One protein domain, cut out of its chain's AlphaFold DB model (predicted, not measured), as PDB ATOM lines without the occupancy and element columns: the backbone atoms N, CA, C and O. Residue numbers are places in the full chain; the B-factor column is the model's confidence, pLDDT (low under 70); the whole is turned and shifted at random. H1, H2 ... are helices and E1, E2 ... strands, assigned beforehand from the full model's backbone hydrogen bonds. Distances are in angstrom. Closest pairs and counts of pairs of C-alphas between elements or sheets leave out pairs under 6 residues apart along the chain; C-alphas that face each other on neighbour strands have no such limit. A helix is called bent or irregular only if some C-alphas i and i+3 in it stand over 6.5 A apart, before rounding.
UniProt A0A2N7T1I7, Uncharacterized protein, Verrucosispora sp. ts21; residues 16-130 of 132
ATOM      1  N   LEU A  16     -26.157  37.226 -23.554       87.31
ATOM      2  CA  LEU A  16     -25.613  36.642 -22.330       87.31
ATOM      3  C   LEU A  16     -24.083  36.506 -22.387       87.31
ATOM      4  O   LEU A  16     -23.395  36.851 -21.422       87.31
ATOM      5  N   SER A  17     -23.533  36.047 -23.515       87.00
ATOM      6  CA  SER A  17     -22.082  35.945 -23.699       87.00
ATOM      7  C   SER A  17     -21.414  37.325 -23.718       87.00
ATOM      8  O   SER A  17     -20.388  37.520 -23.060       87.00
ATOM      9  N   ALA A  18     -22.036  38.315 -24.368       89.81
ATOM     10  CA  ALA A  18     -21.570  39.699 -24.369       89.81
ATOM     11  C   ALA A  18     -21.547  40.299 -22.952       89.81
ATOM     12  O   ALA A  18     -20.551  40.917 -22.554       89.81
ATOM     13  N   ALA A  19     -22.597  40.065 -22.159       91.31
ATOM     14  CA  ALA A  19     -22.661  40.497 -20.764       91.31
ATOM     15  C   ALA A  19     -21.570  39.831 -19.908       91.31
ATOM     16  O   ALA A  19     -20.876  40.516 -19.151       91.31
ATOM     17  N   ARG A  20     -21.343  38.518 -20.070       89.81
ATOM     18  CA  ARG A  20     -20.255  37.797 -19.381       89.81
ATOM     19  C   ARG A  20     -18.889  38.396 -19.723       89.81
ATOM     20  O   ARG A  20     -18.101  38.665 -18.816       89.81
ATOM     21  N   ALA A  21     -18.628  38.673 -21.000       91.69
ATOM     22  CA  ALA A  21     -17.382  39.294 -21.444       91.69
ATOM     23  C   ALA A  21     -17.190  40.706 -20.857       91.69
ATOM     24  O   ALA A  21     -16.100  41.047 -20.397       91.69
ATOM     25  N   ALA A  22     -18.248  41.524 -20.822       94.38
ATOM     26  CA  ALA A  22     -18.200  42.862 -20.234       94.38
ATOM     27  C   ALA A  22     -17.891  42.828 -18.726       94.38
ATOM     28  O   ALA A  22     -17.052  43.597 -18.250       94.38
ATOM     29  N   LEU A  23     -18.508  41.903 -17.985       94.12
ATOM     30  CA  LEU A  23     -18.243  41.716 -16.557       94.12
ATOM     31  C   LEU A  23     -16.803  41.267 -16.291       94.12
ATOM     32  O   LEU A  23     -16.158  41.807 -15.392       94.12
ATOM     33  N   LEU A  24     -16.267  40.332 -17.084       96.00
ATOM     34  CA  LEU A  24     -14.875  39.894 -16.950       96.00
ATOM     35  C   LEU A  24     -13.889  41.038 -17.227       96.00
ATOM     36  O   LEU A  24     -12.940  41.217 -16.466       96.00
ATOM     37  N   ARG A  25     -14.143  41.873 -18.246       95.25
ATOM     38  CA  ARG A  25     -13.330  43.075 -18.516       95.25
ATOM     39  C   ARG A  25     -13.386  44.091 -17.374       95.25
ATOM     40  O   ARG A  25     -12.349  44.621 -16.980       95.25
ATOM     41  N   LYS A  26     -14.570  44.338 -16.802       95.62
ATOM     42  CA  LYS A  26     -14.715  45.203 -15.617       95.62
ATOM     43  C   LYS A  26     -13.859  44.685 -14.459       95.62
ATOM     44  O   LYS A  26     -13.119  45.452 -13.841       95.62
ATOM     45  N   ARG A  27     -13.925  43.377 -14.216       97.00
ATOM     46  CA  ARG A  27     -13.171  42.693 -13.163       97.00
ATOM     47  C   ARG A  27     -11.658  42.782 -13.395       97.00
ATOM     48  O   ARG A  27     -10.924  43.086 -12.459       97.00
ATOM     49  N   ALA A  28     -11.204  42.646 -14.644       97.62
ATOM     50  CA  ALA A  28      -9.809  42.878 -15.021       97.62
ATOM     51  C   ALA A  28      -9.356  44.307 -14.670       97.62
ATOM     52  O   ALA A  28      -8.281  44.507 -14.112       97.62
ATOM     53  N   GLY A  29     -10.187  45.319 -14.937       97.12
ATOM     54  CA  GLY A  29      -9.885  46.702 -14.557       97.12
ATOM     55  C   GLY A  29      -9.789  46.911 -13.039       97.12
ATOM     56  O   GLY A  29      -8.919  47.638 -12.561       97.12
ATOM     57  N   GLU A  30     -10.658  46.266 -12.258       97.44
ATOM     58  CA  GLU A  30     -10.611  46.309 -10.789       97.44
ATOM     59  C   GLU A  30      -9.344  45.667 -10.221       97.44
ATOM     60  O   GLU A  30      -8.722  46.228  -9.315       97.44
ATOM     61  N   VAL A  31      -8.943  44.519 -10.768       98.06
ATOM     62  CA  VAL A  31      -7.725  43.818 -10.351       98.06
ATOM     63  C   VAL A  31      -6.487  44.617 -10.738       98.06
ATOM     64  O   VAL A  31      -5.622  44.790  -9.888       98.06
ATOM     65  N   ALA A  32      -6.428  45.199 -11.940       98.00
ATOM     66  CA  ALA A  32      -5.295  46.023 -12.370       98.00
ATOM     67  C   ALA A  32      -5.039  47.216 -11.436       98.00
ATOM     68  O   ALA A  32      -3.894  47.523 -11.120       98.00
ATOM     69  N   ARG A  33      -6.099  47.853 -10.920       97.50
ATOM     70  CA  ARG A  33      -5.960  48.924  -9.915       97.50
ATOM     71  C   ARG A  33      -5.387  48.428  -8.590       97.50
ATOM     72  O   ARG A  33      -4.745  49.189  -7.874       97.50
ATOM     73  N   ARG A  34      -5.660  47.174  -8.227       97.00
ATOM     74  CA  ARG A  34      -5.146  46.552  -7.001       97.00
ATOM     75  C   ARG A  34      -3.778  45.913  -7.192       97.00
ATOM     76  O   ARG A  34      -3.106  45.783  -6.180       97.00
ATOM     77  N   TRP A  35      -3.401  45.539  -8.411       97.75
ATOM     78  CA  TRP A  35      -2.163  44.850  -8.792       97.75
ATOM     79  C   TRP A  35      -1.490  45.541  -9.994       97.75
ATOM     80  O   TRP A  35      -1.453  44.984 -11.098       97.75
ATOM     81  N   PRO A  36      -1.015  46.787  -9.821       97.88
ATOM     82  CA  PRO A  36      -0.569  47.614 -10.938       97.88
ATOM     83  C   PRO A  36       0.705  47.098 -11.614       97.88
ATOM     84  O   PRO A  36       0.823  47.225 -12.829       97.88
ATOM     85  N   LEU A  37       1.646  46.499 -10.874       97.75
ATOM     86  CA  LEU A  37       2.903  46.011 -11.455       97.75
ATOM     87  C   LEU A  37       2.696  44.685 -12.186       97.75
ATOM     88  O   LEU A  37       3.283  44.474 -13.245       97.75
ATOM     89  N   LEU A  38       1.815  43.823 -11.673       98.06
ATOM     90  CA  LEU A  38       1.371  42.633 -12.397       98.06
ATOM     91  C   LEU A  38       0.711  43.000 -13.733       98.06
ATOM     92  O   LEU A  38       1.081  42.450 -14.770       98.06
ATOM     93  N   ALA A  39      -0.240  43.941 -13.715       98.19
ATOM     94  CA  ALA A  39      -0.929  44.381 -14.924       98.19
ATOM     95  C   ALA A  39       0.034  45.059 -15.913       98.19
ATOM     96  O   ALA A  39       0.024  44.728 -17.097       98.19
ATOM     97  N   ALA A  40       0.917  45.937 -15.429       97.94
ATOM     98  CA  ALA A  40       1.944  46.570 -16.252       97.94
ATOM     99  C   ALA A  40       2.937  45.555 -16.841       97.94
ATOM    100  O   ALA A  40       3.347  45.707 -17.984       97.94
ATOM    101  N   GLY A  41       3.295  44.500 -16.101       97.12
ATOM    102  CA  GLY A  41       4.194  43.451 -16.585       97.12
ATOM    103  C   GLY A  41       3.604  42.590 -17.706       97.12
ATOM    104  O   GLY A  41       4.350  42.098 -18.545       97.12
ATOM    105  N   LEU A  42       2.279  42.409 -17.733       97.12
ATOM    106  CA  LEU A  42       1.569  41.722 -18.823       97.12
ATOM    107  C   LEU A  42       1.229  42.676 -19.984       97.12
ATOM    108  O   LEU A  42       1.051  42.234 -21.123       97.12
ATOM    109  N   ALA A  43       1.170  43.980 -19.700       95.44
ATOM    110  CA  ALA A  43       0.950  45.068 -20.647       95.44
ATOM    111  C   ALA A  43      -0.240  44.781 -21.598       95.44
ATOM    112  O   ALA A  43      -1.343  44.590 -21.071       95.44
ATOM    113  N   PRO A  44      -0.122  44.723 -22.945       96.50
ATOM    114  CA  PRO A  44      -1.302  44.551 -23.797       96.50
ATOM    115  C   PRO A  44      -1.987  43.190 -23.597       96.50
ATOM    116  O   PRO A  44      -3.170  43.055 -23.900       96.50
ATOM    117  N   HIS A  45      -1.284  42.199 -23.038       97.31
ATOM    118  CA  HIS A  45      -1.829  40.870 -22.766       97.31
ATOM    119  C   HIS A  45      -2.686  40.827 -21.495       97.31
ATOM    120  O   HIS A  45      -3.405  39.849 -21.285       97.31
ATOM    121  N   TRP A  46      -2.651  41.876 -20.660       97.56
ATOM    122  CA  TRP A  46      -3.353  41.909 -19.376       97.56
ATOM    123  C   TRP A  46      -4.833  41.498 -19.479       97.56
ATOM    124  O   TRP A  46      -5.228  40.571 -18.765       97.56
ATOM    125  N   PRO A  47      -5.664  42.122 -20.344       95.69
ATOM    126  CA  PRO A  47      -7.083  41.803 -20.378       95.69
ATOM    127  C   PRO A  47      -7.333  40.344 -20.756       95.69
ATOM    128  O   PRO A  47      -8.100  39.685 -20.063       95.69
ATOM    129  N   ALA A  48      -6.653  39.837 -21.790       96.94
ATOM    130  CA  ALA A  48      -6.819  38.468 -22.274       96.94
ATOM    131  C   ALA A  48      -6.395  37.443 -21.214       96.94
ATOM    132  O   ALA A  48      -7.204  36.607 -20.807       96.94
ATOM    133  N   THR A  49      -5.181  37.589 -20.668       97.69
ATOM    134  CA  THR A  49      -4.653  36.705 -19.620       97.69
ATOM    135  C   THR A  49      -5.568  36.670 -18.398       97.69
ATOM    136  O   THR A  49      -5.835  35.594 -17.858       97.69
ATOM    137  N   PHE A  50      -6.068  37.830 -17.957       97.75
ATOM    138  CA  PHE A  50      -6.995  37.877 -16.832       97.75
ATOM    139  C   PHE A  50      -8.319  37.200 -17.179       97.75
ATOM    140  O   PHE A  50      -8.791  36.377 -16.404       97.75
ATOM    141  N   THR A  51      -8.934  37.530 -18.319       96.62
ATOM    142  CA  THR A  51     -10.266  37.018 -18.674       96.62
ATOM    143  C   THR A  51     -10.272  35.510 -18.896       96.62
ATOM    144  O   THR A  51     -11.216  34.853 -18.465       96.62
ATOM    145  N   GLU A  52      -9.214  34.957 -19.495       96.00
ATOM    146  CA  GLU A  52      -9.040  33.513 -19.694       96.00
ATOM    147  C   GLU A  52      -8.893  32.785 -18.359       96.00
ATOM    148  O   GLU A  52      -9.576  31.799 -18.093       96.00
ATOM    149  N   TRP A  53      -8.051  33.312 -17.466       96.44
ATOM    150  CA  TRP A  53      -7.917  32.768 -16.119       96.44
ATOM    151  C   TRP A  53      -9.214  32.923 -15.309       96.44
ATOM    152  O   TRP A  53      -9.596  32.036 -14.556       96.44
ATOM    153  N   ALA A  54      -9.938  34.023 -15.464       96.19
ATOM    154  CA  ALA A  54     -11.127  34.334 -14.682       96.19
ATOM    155  C   ALA A  54     -12.407  33.638 -15.167       96.19
ATOM    156  O   ALA A  54     -13.391  33.650 -14.423       96.19
ATOM    157  N   ALA A  55     -12.412  33.088 -16.388       91.81
ATOM    158  CA  ALA A  55     -13.615  32.691 -17.115       91.81
ATOM    159  C   ALA A  55     -14.560  31.832 -16.268       91.81
ATOM    160  O   ALA A  55     -15.728  32.193 -16.123       91.81
ATOM    161  N   ASP A  56     -14.043  30.774 -15.645       87.06
ATOM    162  CA  ASP A  56     -14.832  29.798 -14.879       87.06
ATOM    163  C   ASP A  56     -14.589  29.879 -13.370       87.06
ATOM    164  O   ASP A  56     -14.865  28.944 -12.622       87.06
ATOM    165  N   ARG A  57     -14.066  31.019 -12.904       90.12
ATOM    166  CA  ARG A  57     -13.746  31.244 -11.494       90.12
ATOM    167  C   ARG A  57     -14.671  32.309 -10.904       90.12
ATOM    168  O   ARG A  57     -14.769  33.406 -11.478       90.12
ATOM    169  N   PRO A  58     -15.336  32.038  -9.762       89.50
ATOM    170  CA  PRO A  58     -16.054  33.078  -9.042       89.50
ATOM    171  C   PRO A  58     -15.072  34.173  -8.608       89.50
ATOM    172  O   PRO A  58     -13.904  33.912  -8.336       89.50
ATOM    173  N   SER A  59     -15.549  35.416  -8.563       89.94
ATOM    174  CA  SER A  59     -14.746  36.525  -8.045       89.94
ATOM    175  C   SER A  59     -14.586  36.378  -6.537       89.94
ATOM    176  O   SER A  59     -15.585  36.290  -5.822       89.94
ATOM    177  N   VAL A  60     -13.350  36.437  -6.047       91.31
ATOM    178  CA  VAL A  60     -13.034  36.557  -4.615       91.31
ATOM    179  C   VAL A  60     -12.591  37.983  -4.256       91.31
ATOM    180  O   VAL A  60     -12.203  38.272  -3.120       91.31
ATOM    181  N   GLY A  61     -12.738  38.917  -5.201       92.31
ATOM    182  CA  GLY A  61     -12.435  40.337  -5.065       92.31
ATOM    183  C   GLY A  61     -11.041  40.683  -5.581       92.31
ATOM    184  O   GLY A  61     -10.108  39.893  -5.475       92.31
ATOM    185  N   GLY A  62     -10.879  41.903  -6.104       92.88
ATOM    186  CA  GLY A  62      -9.727  42.249  -6.948       92.88
ATOM    187  C   GLY A  62      -8.338  42.075  -6.313       92.88
ATOM    188  O   GLY A  62      -7.356  41.855  -7.014       92.88
ATOM    189  N   LEU A  63      -8.246  42.140  -4.982       93.88
ATOM    190  CA  LEU A  63      -7.005  41.856  -4.259       93.88
ATOM    191  C   LEU A  63      -6.640  40.365  -4.289       93.88
ATOM    192  O   LEU A  63      -5.479  40.046  -4.525       93.88
ATOM    193  N   ARG A  64      -7.607  39.481  -4.019       95.69
ATOM    194  CA  ARG A  64      -7.401  38.028  -3.966       95.69
ATOM    195  C   ARG A  64      -7.278  37.448  -5.372       95.69
ATOM    196  O   ARG A  64      -6.295  36.773  -5.645       95.69
ATOM    197  N   ASP A  65      -8.148  37.874  -6.291       96.44
ATOM    198  CA  ASP A  65      -8.091  37.490  -7.707       96.44
ATOM    199  C   ASP A  65      -6.699  37.740  -8.320       96.44
ATOM    200  O   ASP A  65      -6.141  36.868  -8.980       96.44
ATOM    201  N   GLY A  66      -6.103  38.916  -8.084       97.06
ATOM    202  CA  GLY A  66      -4.760  39.212  -8.595       97.06
ATOM    203  C   GLY A  66      -3.658  38.368  -7.948       97.06
ATOM    204  O   GLY A  66      -2.689  38.020  -8.618       97.06
ATOM    205  N   TRP A  67      -3.825  37.979  -6.681       97.25
ATOM    206  CA  TRP A  67      -2.880  37.106  -5.983       97.25
ATOM    207  C   TRP A  67      -2.891  35.699  -6.565       97.25
ATOM    208  O   TRP A  67      -1.837  35.137  -6.871       97.25
ATOM    209  N   ASP A  68      -4.088  35.149  -6.748       96.88
ATOM    210  CA  ASP A  68      -4.280  33.799  -7.266       96.88
ATOM    211  C   ASP A  68      -3.843  33.713  -8.732       96.88
ATOM    212  O   ASP A  68      -3.177  32.752  -9.123       96.88
ATOM    213  N   LEU A  69      -4.099  34.759  -9.529       97.44
ATOM    214  CA  LEU A  69      -3.547  34.880 -10.878       97.44
ATOM    215  C   LEU A  69      -2.012  34.938 -10.867       97.44
ATOM    216  O   LEU A  69      -1.374  34.226 -11.644       97.44
ATOM    217  N   ALA A  70      -1.404  35.757 -10.002       97.56
ATOM    218  CA  ALA A  70       0.052  35.874  -9.918       97.56
ATOM    219  C   ALA A  70       0.707  34.533  -9.547       97.56
ATOM    220  O   ALA A  70       1.675  34.127 -10.191       97.56
ATOM    221  N   ARG A  71       0.147  33.796  -8.577       95.94
ATOM    222  CA  ARG A  71       0.607  32.442  -8.221       95.94
ATOM    223  C   ARG A  71       0.426  31.448  -9.364       95.94
ATOM    224  O   ARG A  71       1.352  30.693  -9.653       95.94
ATOM    225  N   ALA A  72      -0.717  31.474 -10.051       96.75
ATOM    226  CA  ALA A  72      -0.965  30.612 -11.205       96.75
ATOM    227  C   ALA A  72       0.026  30.879 -12.350       96.75
ATOM    228  O   ALA A  72       0.519  29.941 -12.969       96.75
ATOM    229  N   LEU A  73       0.357  32.149 -12.617       97.06
ATOM    230  CA  LEU A  73       1.396  32.544 -13.573       97.06
ATOM    231  C   LEU A  73       2.792  32.107 -13.123       97.06
ATOM    232  O   LEU A  73       3.568  31.637 -13.951       97.06
ATOM    233  N   HIS A  74       3.105  32.226 -11.832       95.25
ATOM    234  CA  HIS A  74       4.395  31.809 -11.289       95.25
ATOM    235  C   HIS A  74       4.610  30.302 -11.448       95.25
ATOM    236  O   HIS A  74       5.653  29.884 -11.943       95.25
ATOM    237  N   ALA A  75       3.597  29.502 -11.102       95.19
ATOM    238  CA  ALA A  75       3.640  28.042 -11.175       95.19
ATOM    239  C   ALA A  75       3.874  27.511 -12.600       95.19
ATOM    240  O   ALA A  75       4.462  26.450 -12.770       95.19
ATOM    241  N   ARG A  76       3.443  28.257 -13.624       95.00
ATOM    242  CA  ARG A  76       3.676  27.936 -15.043       95.00
ATOM    243  C   ARG A  76       4.833  28.717 -15.672       95.00
ATOM    244  O   ARG A  76       4.905  28.802 -16.891       95.00
ATOM    245  N   HIS A  77       5.694  29.335 -14.859       93.75
ATOM    246  CA  HIS A  77       6.844  30.136 -15.304       93.75
ATOM    247  C   HIS A  77       6.503  31.268 -16.294       93.75
ATOM    248  O   HIS A  77       7.346  31.691 -17.079       93.75
ATOM    249  N   ALA A  78       5.280  31.799 -16.231       95.25
ATOM    250  CA  ALA A  78       4.784  32.869 -17.101       95.25
ATOM    251  C   ALA A  78       4.587  34.205 -16.361       95.25
ATOM    252  O   ALA A  78       3.976  35.129 -16.897       95.25
ATOM    253  N   LEU A  79       5.042  34.314 -15.107       96.31
ATOM    254  CA  LEU A  79       4.923  35.547 -14.326       96.31
ATOM    255  C   LEU A  79       6.018  36.546 -14.739       96.31
ATOM    256  O   LEU A  79       7.195  36.259 -14.508       96.31
ATOM    257  N   PRO A  80       5.674  37.724 -15.297       94.19
ATOM    258  CA  PRO A  80       6.657  38.763 -15.599       94.19
ATOM    259  C   PRO A  80       7.366  39.265 -14.337       94.19
ATOM    260  O   PRO A  80       6.795  39.255 -13.245       94.19
ATOM    261  N   ALA A  81       8.589  39.782 -14.496       93.12
ATOM    262  CA  ALA A  81       9.430  40.233 -13.383       93.12
ATOM    263  C   ALA A  81       8.731  41.255 -12.467       93.12
ATOM    264  O   ALA A  81       8.742  41.086 -11.253       93.12
ATOM    265  N   LEU A  82       8.048  42.256 -13.038       92.75
ATOM    266  CA  LEU A  82       7.281  43.248 -12.267       92.75
ATOM    267  C   LEU A  82       6.170  42.604 -11.420       92.75
ATOM    268  O   LEU A  82       5.977  42.964 -10.260       92.75
ATOM    269  N   GLY A  83       5.468  41.615 -11.979       94.38
ATOM    270  CA  GLY A  83       4.449  40.855 -11.255       94.38
ATOM    271  C   GLY A  83       5.045  39.968 -10.163       94.38
ATOM    272  O   GLY A  83       4.464  39.848  -9.086       94.38
ATOM    273  N   ALA A  84       6.220  39.384 -10.409       93.50
ATOM    274  CA  ALA A  84       6.949  38.598  -9.419       93.50
ATOM    275  C   ALA A  84       7.402  39.466  -8.237       93.50
ATOM    276  O   ALA A  84       7.178  39.088  -7.088       93.50
ATOM    277  N   GLU A  85       7.971  40.646  -8.497       90.88
ATOM    278  CA  GLU A  85       8.367  41.600  -7.454       90.88
ATOM    279  C   GLU A  85       7.169  42.003  -6.579       90.88
ATOM    280  O   GLU A  85       7.250  41.946  -5.349       90.88
ATOM    281  N   GLU A  86       6.033  42.343  -7.195       95.50
ATOM    282  CA  GLU A  86       4.812  42.684  -6.461       95.50
ATOM    283  C   GLU A  86       4.288  41.512  -5.618       95.50
ATOM    284  O   GLU A  86       3.933  41.705  -4.449       95.50
ATOM    285  N   LEU A  87       4.272  40.298  -6.179       94.50
ATOM    286  CA  LEU A  87       3.865  39.088  -5.464       94.50
ATOM    287  C   LEU A  87       4.758  38.840  -4.239       94.50
ATOM    288  O   LEU A  87       4.238  38.652  -3.140       94.50
ATOM    289  N   ALA A  88       6.084  38.921  -4.390       90.31
ATOM    290  CA  ALA A  88       7.017  38.706  -3.284       90.31
ATOM    291  C   ALA A  88       6.867  39.754  -2.175       90.31
ATOM    292  O   ALA A  88       6.868  39.402  -0.993       90.31
ATOM    293  N   VAL A  89       6.694  41.035  -2.527       88.81
ATOM    294  CA  VAL A  89       6.442  42.104  -1.542       88.81
ATOM    295  C   VAL A  89       5.182  41.808  -0.734       88.81
ATOM    296  O   VAL A  89       5.167  41.957   0.492       88.81
ATOM    297  N   ARG A  90       4.121  41.361  -1.406       92.06
ATOM    298  CA  ARG A  90       2.854  41.027  -0.759       92.06
ATOM    299  C   ARG A  90       2.968  39.785   0.117       92.06
ATOM    300  O   ARG A  90       2.509  39.835   1.254       92.06
ATOM    301  N   GLU A  91       3.617  38.720  -0.344       89.88
ATOM    302  CA  GLU A  91       3.829  37.485   0.432       89.88
ATOM    303  C   GLU A  91       4.727  37.686   1.658       89.88
ATOM    304  O   GLU A  91       4.514  37.054   2.699       89.88
ATOM    305  N   ALA A  92       5.674  38.624   1.580       86.44
ATOM    306  CA  ALA A  92       6.466  39.053   2.727       86.44
ATOM    307  C   ALA A  92       5.634  39.876   3.733       86.44
ATOM    308  O   ALA A  92       5.820  39.756   4.944       86.44
ATOM    309  N   ALA A  93       4.692  40.705   3.265       85.06
ATOM    310  CA  ALA A  93       3.862  41.550   4.130       85.06
ATOM    311  C   ALA A  93       2.638  40.838   4.729       85.06
ATOM    312  O   ALA A  93       2.217  41.176   5.841       85.06
ATOM    313  N   TYR A  94       2.043  39.885   4.011       88.38
ATOM    314  CA  TYR A  94       0.784  39.241   4.377       88.38
ATOM    315  C   TYR A  94       0.874  37.719   4.266       88.38
ATOM    316  O   TYR A  94       1.643  37.147   3.498       88.38
ATOM    317  N   ARG A  95       0.056  37.046   5.067       88.06
ATOM    318  CA  ARG A  95      -0.245  35.627   4.945       88.06
ATOM    319  C   ARG A  95      -1.581  35.501   4.224       88.06
ATOM    320  O   ARG A  95      -2.569  36.089   4.662       88.06
ATOM    321  N   TYR A  96      -1.582  34.739   3.140       90.69
ATOM    322  CA  TYR A  96      -2.765  34.420   2.353       90.69
ATOM    323  C   TYR A  96      -2.678  32.963   1.893       90.69
ATOM    324  O   TYR A  96      -1.694  32.575   1.252       90.69
ATOM    325  N   ASP A  97      -3.673  32.171   2.283       88.00
ATOM    326  CA  ASP A  97      -3.777  30.727   2.039       88.00
ATOM    327  C   ASP A  97      -4.575  30.377   0.775       88.00
ATOM    328  O   ASP A  97      -4.469  29.250   0.309       88.00
ATOM    329  N   GLY A  98      -5.280  31.343   0.180       87.69
ATOM    330  CA  GLY A  98      -6.141  31.131  -0.990       87.69
ATOM    331  C   GLY A  98      -7.634  31.216  -0.669       87.69
ATOM    332  O   GLY A  98      -8.431  31.411  -1.577       87.69
ATOM    333  N   ASP A  99      -8.010  31.160   0.611       86.94
ATOM    334  CA  ASP A  99      -9.412  31.162   1.040       86.94
ATOM    335  C   ASP A  99      -9.727  32.373   1.922       86.94
ATOM    336  O   ASP A  99     -10.610  33.193   1.625       86.94
ATOM    337  N   ALA A 100      -8.975  32.540   3.011       86.44
ATOM    338  CA  ALA A 100      -9.239  33.577   3.995       86.44
ATOM    339  C   ALA A 100      -8.748  34.957   3.517       86.44
ATOM    340  O   ALA A 100      -7.772  35.060   2.772       86.44
ATOM    341  N   PRO A 101      -9.363  36.067   3.971       87.00
ATOM    342  CA  PRO A 101      -8.838  37.402   3.696       87.00
ATOM    343  C   PRO A 101      -7.355  37.529   4.108       87.00
ATOM    344  O   PRO A 101      -7.008  37.104   5.217       87.00
ATOM    345  N   PRO A 102      -6.479  38.131   3.273       89.56
ATOM    346  CA  PRO A 102      -5.058  38.274   3.586       89.56
ATOM    347  C   PRO A 102      -4.823  38.974   4.929       89.56
ATOM    348  O   PRO A 102      -5.315  40.080   5.163       89.56
ATOM    349  N   ARG A 103      -4.030  38.356   5.811       88.12
ATOM    350  CA  ARG A 103      -3.714  38.898   7.143       88.12
ATOM    351  C   ARG A 103      -2.284  39.400   7.196       88.12
ATOM    352  O   ARG A 103      -1.365  38.710   6.768       88.12
ATOM    353  N   ARG A 104      -2.070  40.593   7.751       84.88
ATOM    354  CA  ARG A 104      -0.729  41.183   7.852       84.88
ATOM    355  C   ARG A 104       0.166  40.335   8.761       84.88
ATOM    356  O   ARG A 104      -0.240  39.963   9.862       84.88
ATOM    357  N   ARG A 105       1.388  40.038   8.315       79.50
ATOM    358  CA  ARG A 105       2.379  39.297   9.105       79.50
ATOM    359  C   ARG A 105       2.936  40.188  10.216       79.50
ATOM    360  O   ARG A 105       3.282  41.345   9.979       79.50
ATOM    361  N   ARG A 106       3.017  39.636  11.430       74.25
ATOM    362  CA  ARG A 106       3.606  40.291  12.615       74.25
ATOM    363  C   ARG A 106       5.078  39.934  12.843       74.25
ATOM    364  O   ARG A 106       5.752  40.646  13.574       74.25
ATOM    365  N   TRP A 107       5.555  38.873  12.199       66.25
ATOM    366  CA  TRP A 107       6.923  38.369  12.307       66.25
ATOM    367  C   TRP A 107       7.687  38.580  11.001       66.25
ATOM    368  O   TRP A 107       7.048  38.469   9.948       66.25
ATOM    369  N   PRO A 108       9.012  38.830  11.066       66.81
ATOM    370  CA  PRO A 108       9.852  38.999   9.888       66.81
ATOM    371  C   PRO A 108       9.694  37.838   8.906       66.81
ATOM    372  O   PRO A 108       9.614  36.678   9.311       66.81
ATOM    373  N   ALA A 109       9.651  38.147   7.614       68.44
ATOM    374  CA  ALA A 109       9.471  37.154   6.561       68.44
ATOM    375  C   ALA A 109      10.258  37.533   5.311       68.44
ATOM    376  O   ALA A 109      10.482  38.710   5.034       68.44
ATOM    377  N   VAL A 110      10.649  36.523   4.540       65.44
ATOM    378  CA  VAL A 110      11.367  36.691   3.279       65.44
ATOM    379  C   VAL A 110      10.540  36.063   2.158       65.44
ATOM    380  O   VAL A 110      10.164  34.898   2.256       65.44
ATOM    381  N   GLY A 111      10.251  36.832   1.110       65.56
ATOM    382  CA  GLY A 111       9.695  36.363  -0.161       65.56
ATOM    383  C   GLY A 111      10.747  36.479  -1.262       65.56
ATOM    384  O   GLY A 111      11.540  37.417  -1.260       65.56
ATOM    385  N   ARG A 112      10.790  35.534  -2.204       66.50
ATOM    386  CA  ARG A 112      11.727  35.565  -3.342       66.50
ATOM    387  C   ARG A 112      10.958  35.699  -4.652       66.50
ATOM    388  O   ARG A 112       9.926  35.064  -4.817       66.50
ATOM    389  N   ALA A 113      11.479  36.498  -5.576       65.00
ATOM    390  CA  ALA A 113      10.937  36.697  -6.915       65.00
ATOM    391  C   ALA A 113      12.072  36.842  -7.930       65.00
ATOM    392  O   ALA A 113      12.691  37.900  -8.028       65.00
ATOM    393  N   GLY A 114      12.351  35.781  -8.693       67.31
ATOM    394  CA  GLY A 114      13.439  35.779  -9.677       67.31
ATOM    395  C   GLY A 114      14.791  36.105  -9.027       67.31
ATOM    396  O   GLY A 114      15.267  35.339  -8.195       67.31
ATOM    397  N   GLY A 115      15.374  37.257  -9.388       62.75
ATOM    398  CA  GLY A 115      16.614  37.810  -8.814       62.75
ATOM    399  C   GLY A 115      16.412  38.824  -7.677       62.75
ATOM    400  O   GLY A 115      17.344  39.535  -7.310       62.75
ATOM    401  N   ALA A 116      15.199  38.952  -7.137       60.53
ATOM    402  CA  ALA A 116      14.891  39.861  -6.040       60.53
ATOM    403  C   ALA A 116      14.404  39.110  -4.794       60.53
ATOM    404  O   ALA A 116      13.701  38.101  -4.865       60.53
ATOM    405  N   VAL A 117      14.764  39.636  -3.627       70.50
ATOM    406  CA  VAL A 117      14.362  39.146  -2.311       70.50
ATOM    407  C   VAL A 117      13.605  40.263  -1.597       70.50
ATOM    408  O   VAL A 117      14.175  41.300  -1.265       70.50
ATOM    409  N   ALA A 118      12.315  40.066  -1.350       70.75
ATOM    410  CA  ALA A 118      11.518  40.936  -0.500       70.75
ATOM    411  C   ALA A 118      11.692  40.514   0.964       70.75
ATOM    412  O   ALA A 118      11.307  39.414   1.345       70.75
ATOM    413  N   VAL A 119      12.251  41.386   1.800       70.25
ATOM    414  CA  VAL A 119      12.420  41.147   3.239       70.25
ATOM    415  C   VAL A 119      11.475  42.057   4.009       70.25
ATOM    416  O   VAL A 119      11.510  43.278   3.851       70.25
ATOM    417  N   GLN A 120      10.633  41.469   4.854       72.31
ATOM    418  CA  GLN A 120       9.845  42.174   5.853       72.31
ATOM    419  C   GLN A 120      10.593  42.160   7.188       72.31
ATOM    420  O   GLN A 120      10.862  41.094   7.736       72.31
ATOM    421  N   LEU A 121      10.908  43.344   7.718       66.88
ATOM    422  CA  LEU A 121      11.521  43.524   9.035       66.88
ATOM    423  C   LEU A 121      10.852  44.710   9.741       66.88
ATOM    424  O   LEU A 121      10.664  45.768   9.137       66.88
ATOM    425  N   ALA A 122      10.453  44.533  11.005       63.28
ATOM    426  CA  ALA A 122       9.813  45.573  11.823       63.28
ATOM    427  C   ALA A 122       8.626  46.289  11.129       63.28
ATOM    428  O   ALA A 122       8.441  47.500  11.235       63.28
ATOM    429  N   GLY A 123       7.819  45.545  10.361       63.09
ATOM    430  CA  GLY A 123       6.645  46.081   9.663       63.09
ATOM    431  C   GLY A 123       6.932  46.864   8.375       63.09
ATOM    432  O   GLY A 123       5.979  47.349   7.759       63.09
ATOM    433  N   ARG A 124       8.189  46.965   7.928       68.38
ATOM    434  CA  ARG A 124       8.565  47.510   6.614       68.38
ATOM    435  C   ARG A 124       8.995  46.384   5.680       68.38
ATOM    436  O   ARG A 124       9.683  45.470   6.115       68.38
ATOM    437  N   VAL A 125       8.614  46.472   4.406       72.12
ATOM    438  CA  VAL A 125       9.127  45.583   3.351       72.12
ATOM    439  C   VAL A 125      10.192  46.321   2.547       72.12
ATOM    440  O   VAL A 125      10.030  47.500   2.218       72.12
ATOM    441  N   ARG A 126      11.298  45.639   2.261       73.38
ATOM    442  CA  ARG A 126      12.388  46.099   1.398       73.38
ATOM    443  C   ARG A 126      12.588  45.075   0.292       73.38
ATOM    444  O   ARG A 126      12.686  43.889   0.585       73.38
ATOM    445  N   LEU A 127      12.641  45.532  -0.955       72.12
ATOM    446  CA  LEU A 127      13.001  44.691  -2.090       72.12
ATOM    447  C   LEU A 127      14.508  44.827  -2.319       72.12
ATOM    448  O   LEU A 127      14.995  45.917  -2.609       72.12
ATOM    449  N   LEU A 128      15.244  43.738  -2.137       71.31
ATOM    450  CA  LEU A 128      16.676  43.650  -2.393       71.31
ATOM    451  C   LEU A 128      16.863  42.952  -3.736       71.31
ATOM    452  O   LEU A 128      16.491  41.790  -3.875       71.31
ATOM    453  N   ARG A 129      17.414  43.643  -4.732       66.31
ATOM    454  CA  ARG A 129      17.817  42.999  -5.988       66.31
ATOM    455  C   ARG A 129      19.219  42.430  -5.820       66.31
ATOM    456  O   ARG A 129      20.104  43.128  -5.331       66.31
ATOM    457  N   THR A 130      19.426  41.179  -6.214       56.31
ATOM    458  CA  THR A 130      20.778  40.633  -6.324       56.31
ATOM    459  C   THR A 130      21.405  41.267  -7.560       56.31
ATOM    460  O   THR A 130      20.927  41.024  -8.669       56.31
TER     461      THR A 130
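Overview. This is residues 16 to 130 of the 132 residues of an uncharacterized protein of Verrucosispora sp. ts21 (UniProt A0A2N7T1I7). Three helices, H1, H2 and H3, form a crossed cluster in one part of an elongated body, and a small sheet of three strands, E1, E2 and E3, stands at the far end of its length. H4 sits between the two, packed on one face of the sheet, and H1 reaches away from it to the other end. The printed part has 115 residues, with H1, H2, H3, H4, E1, E2, E3 along the chain; the class is mixed, helices and strands, and the sheet, in the order E1, E2, E3, is antiparallel. It is compact, with a radius of gyration of the C-alphas of 14.6 A, and spans 50 by 28 by 22 A.

Arrangement. Start with H1, residues 16 to 34, and go on to H2, residues 36 to 54: they form a helical hairpin, touch closest at the C-alphas of Ala 32 and Ala 39, 5.3 A apart, and run opposite ways at a shallow tilt of 26 degrees. H2 is irregular, C-alphas 41 and 44 being 9.1 A apart, with a kink of 112 degrees near residue 44. H3, residues 62 to 75, touches H1 with residues 62 to 66 alone, about perpendicular at 88 degrees; the closest C-alphas, of Val 31 and Gly 62, are 4.2 A apart. H4, residues 81 to 93, touches H2 about perpendicular at 89 degrees, with the C-alphas of Leu 38 and Gly 83 closest, 3.7 A apart. Every O i to N i+4 pair is within hydrogen-bond range in H1, H3 and H4, and 10 of 15 are in H2. Next come E1, residues 109 to 113, E2, residues 116 to 121, and E3, residues 124 to 129, a meander, each strand the antiparallel neighbour of the one before. Look for N 111 and O 118, 2.8 A apart, between E1 and E2, and N 119 and O 126, 2.8 A apart, between E2 and E3. H4 is on the sheet in two layers, a helix on one face, at a height over the sheet of 7.6 A; it lies over E1 and E2 and runs along the strands, at 10 degrees to E1 on the local plane. H1 and H4 are apart.

Along the chain. Find C-alpha 16 at (-25.613, 36.642, -22.330); from there H1 runs 27.4 A to C-alpha 34. H2 measures 17.4 A, H3 20.0 A and H4 18.4 A, ending at C-alpha 93, (3.862, 41.550, 4.130). E1 measures 13.6 A, E2 15.9 A, and E3 16.3 A to C-alpha 129 at (17.817, 42.999, -5.988).

Size, cuts and confidence. The C-alphas of Leu 16 and Ala 122, the two farthest apart, are 50.0 A apart, and the printed part has no cut. The link from H4 to E1, residues 94 to 108, is long; in it residues 94 to 95 pair antiparallel with 103 to 104. Mean pLDDT of the printed part is 87.9; residues 107 to 116, 121 to 124 and 129 to 130 are under 70.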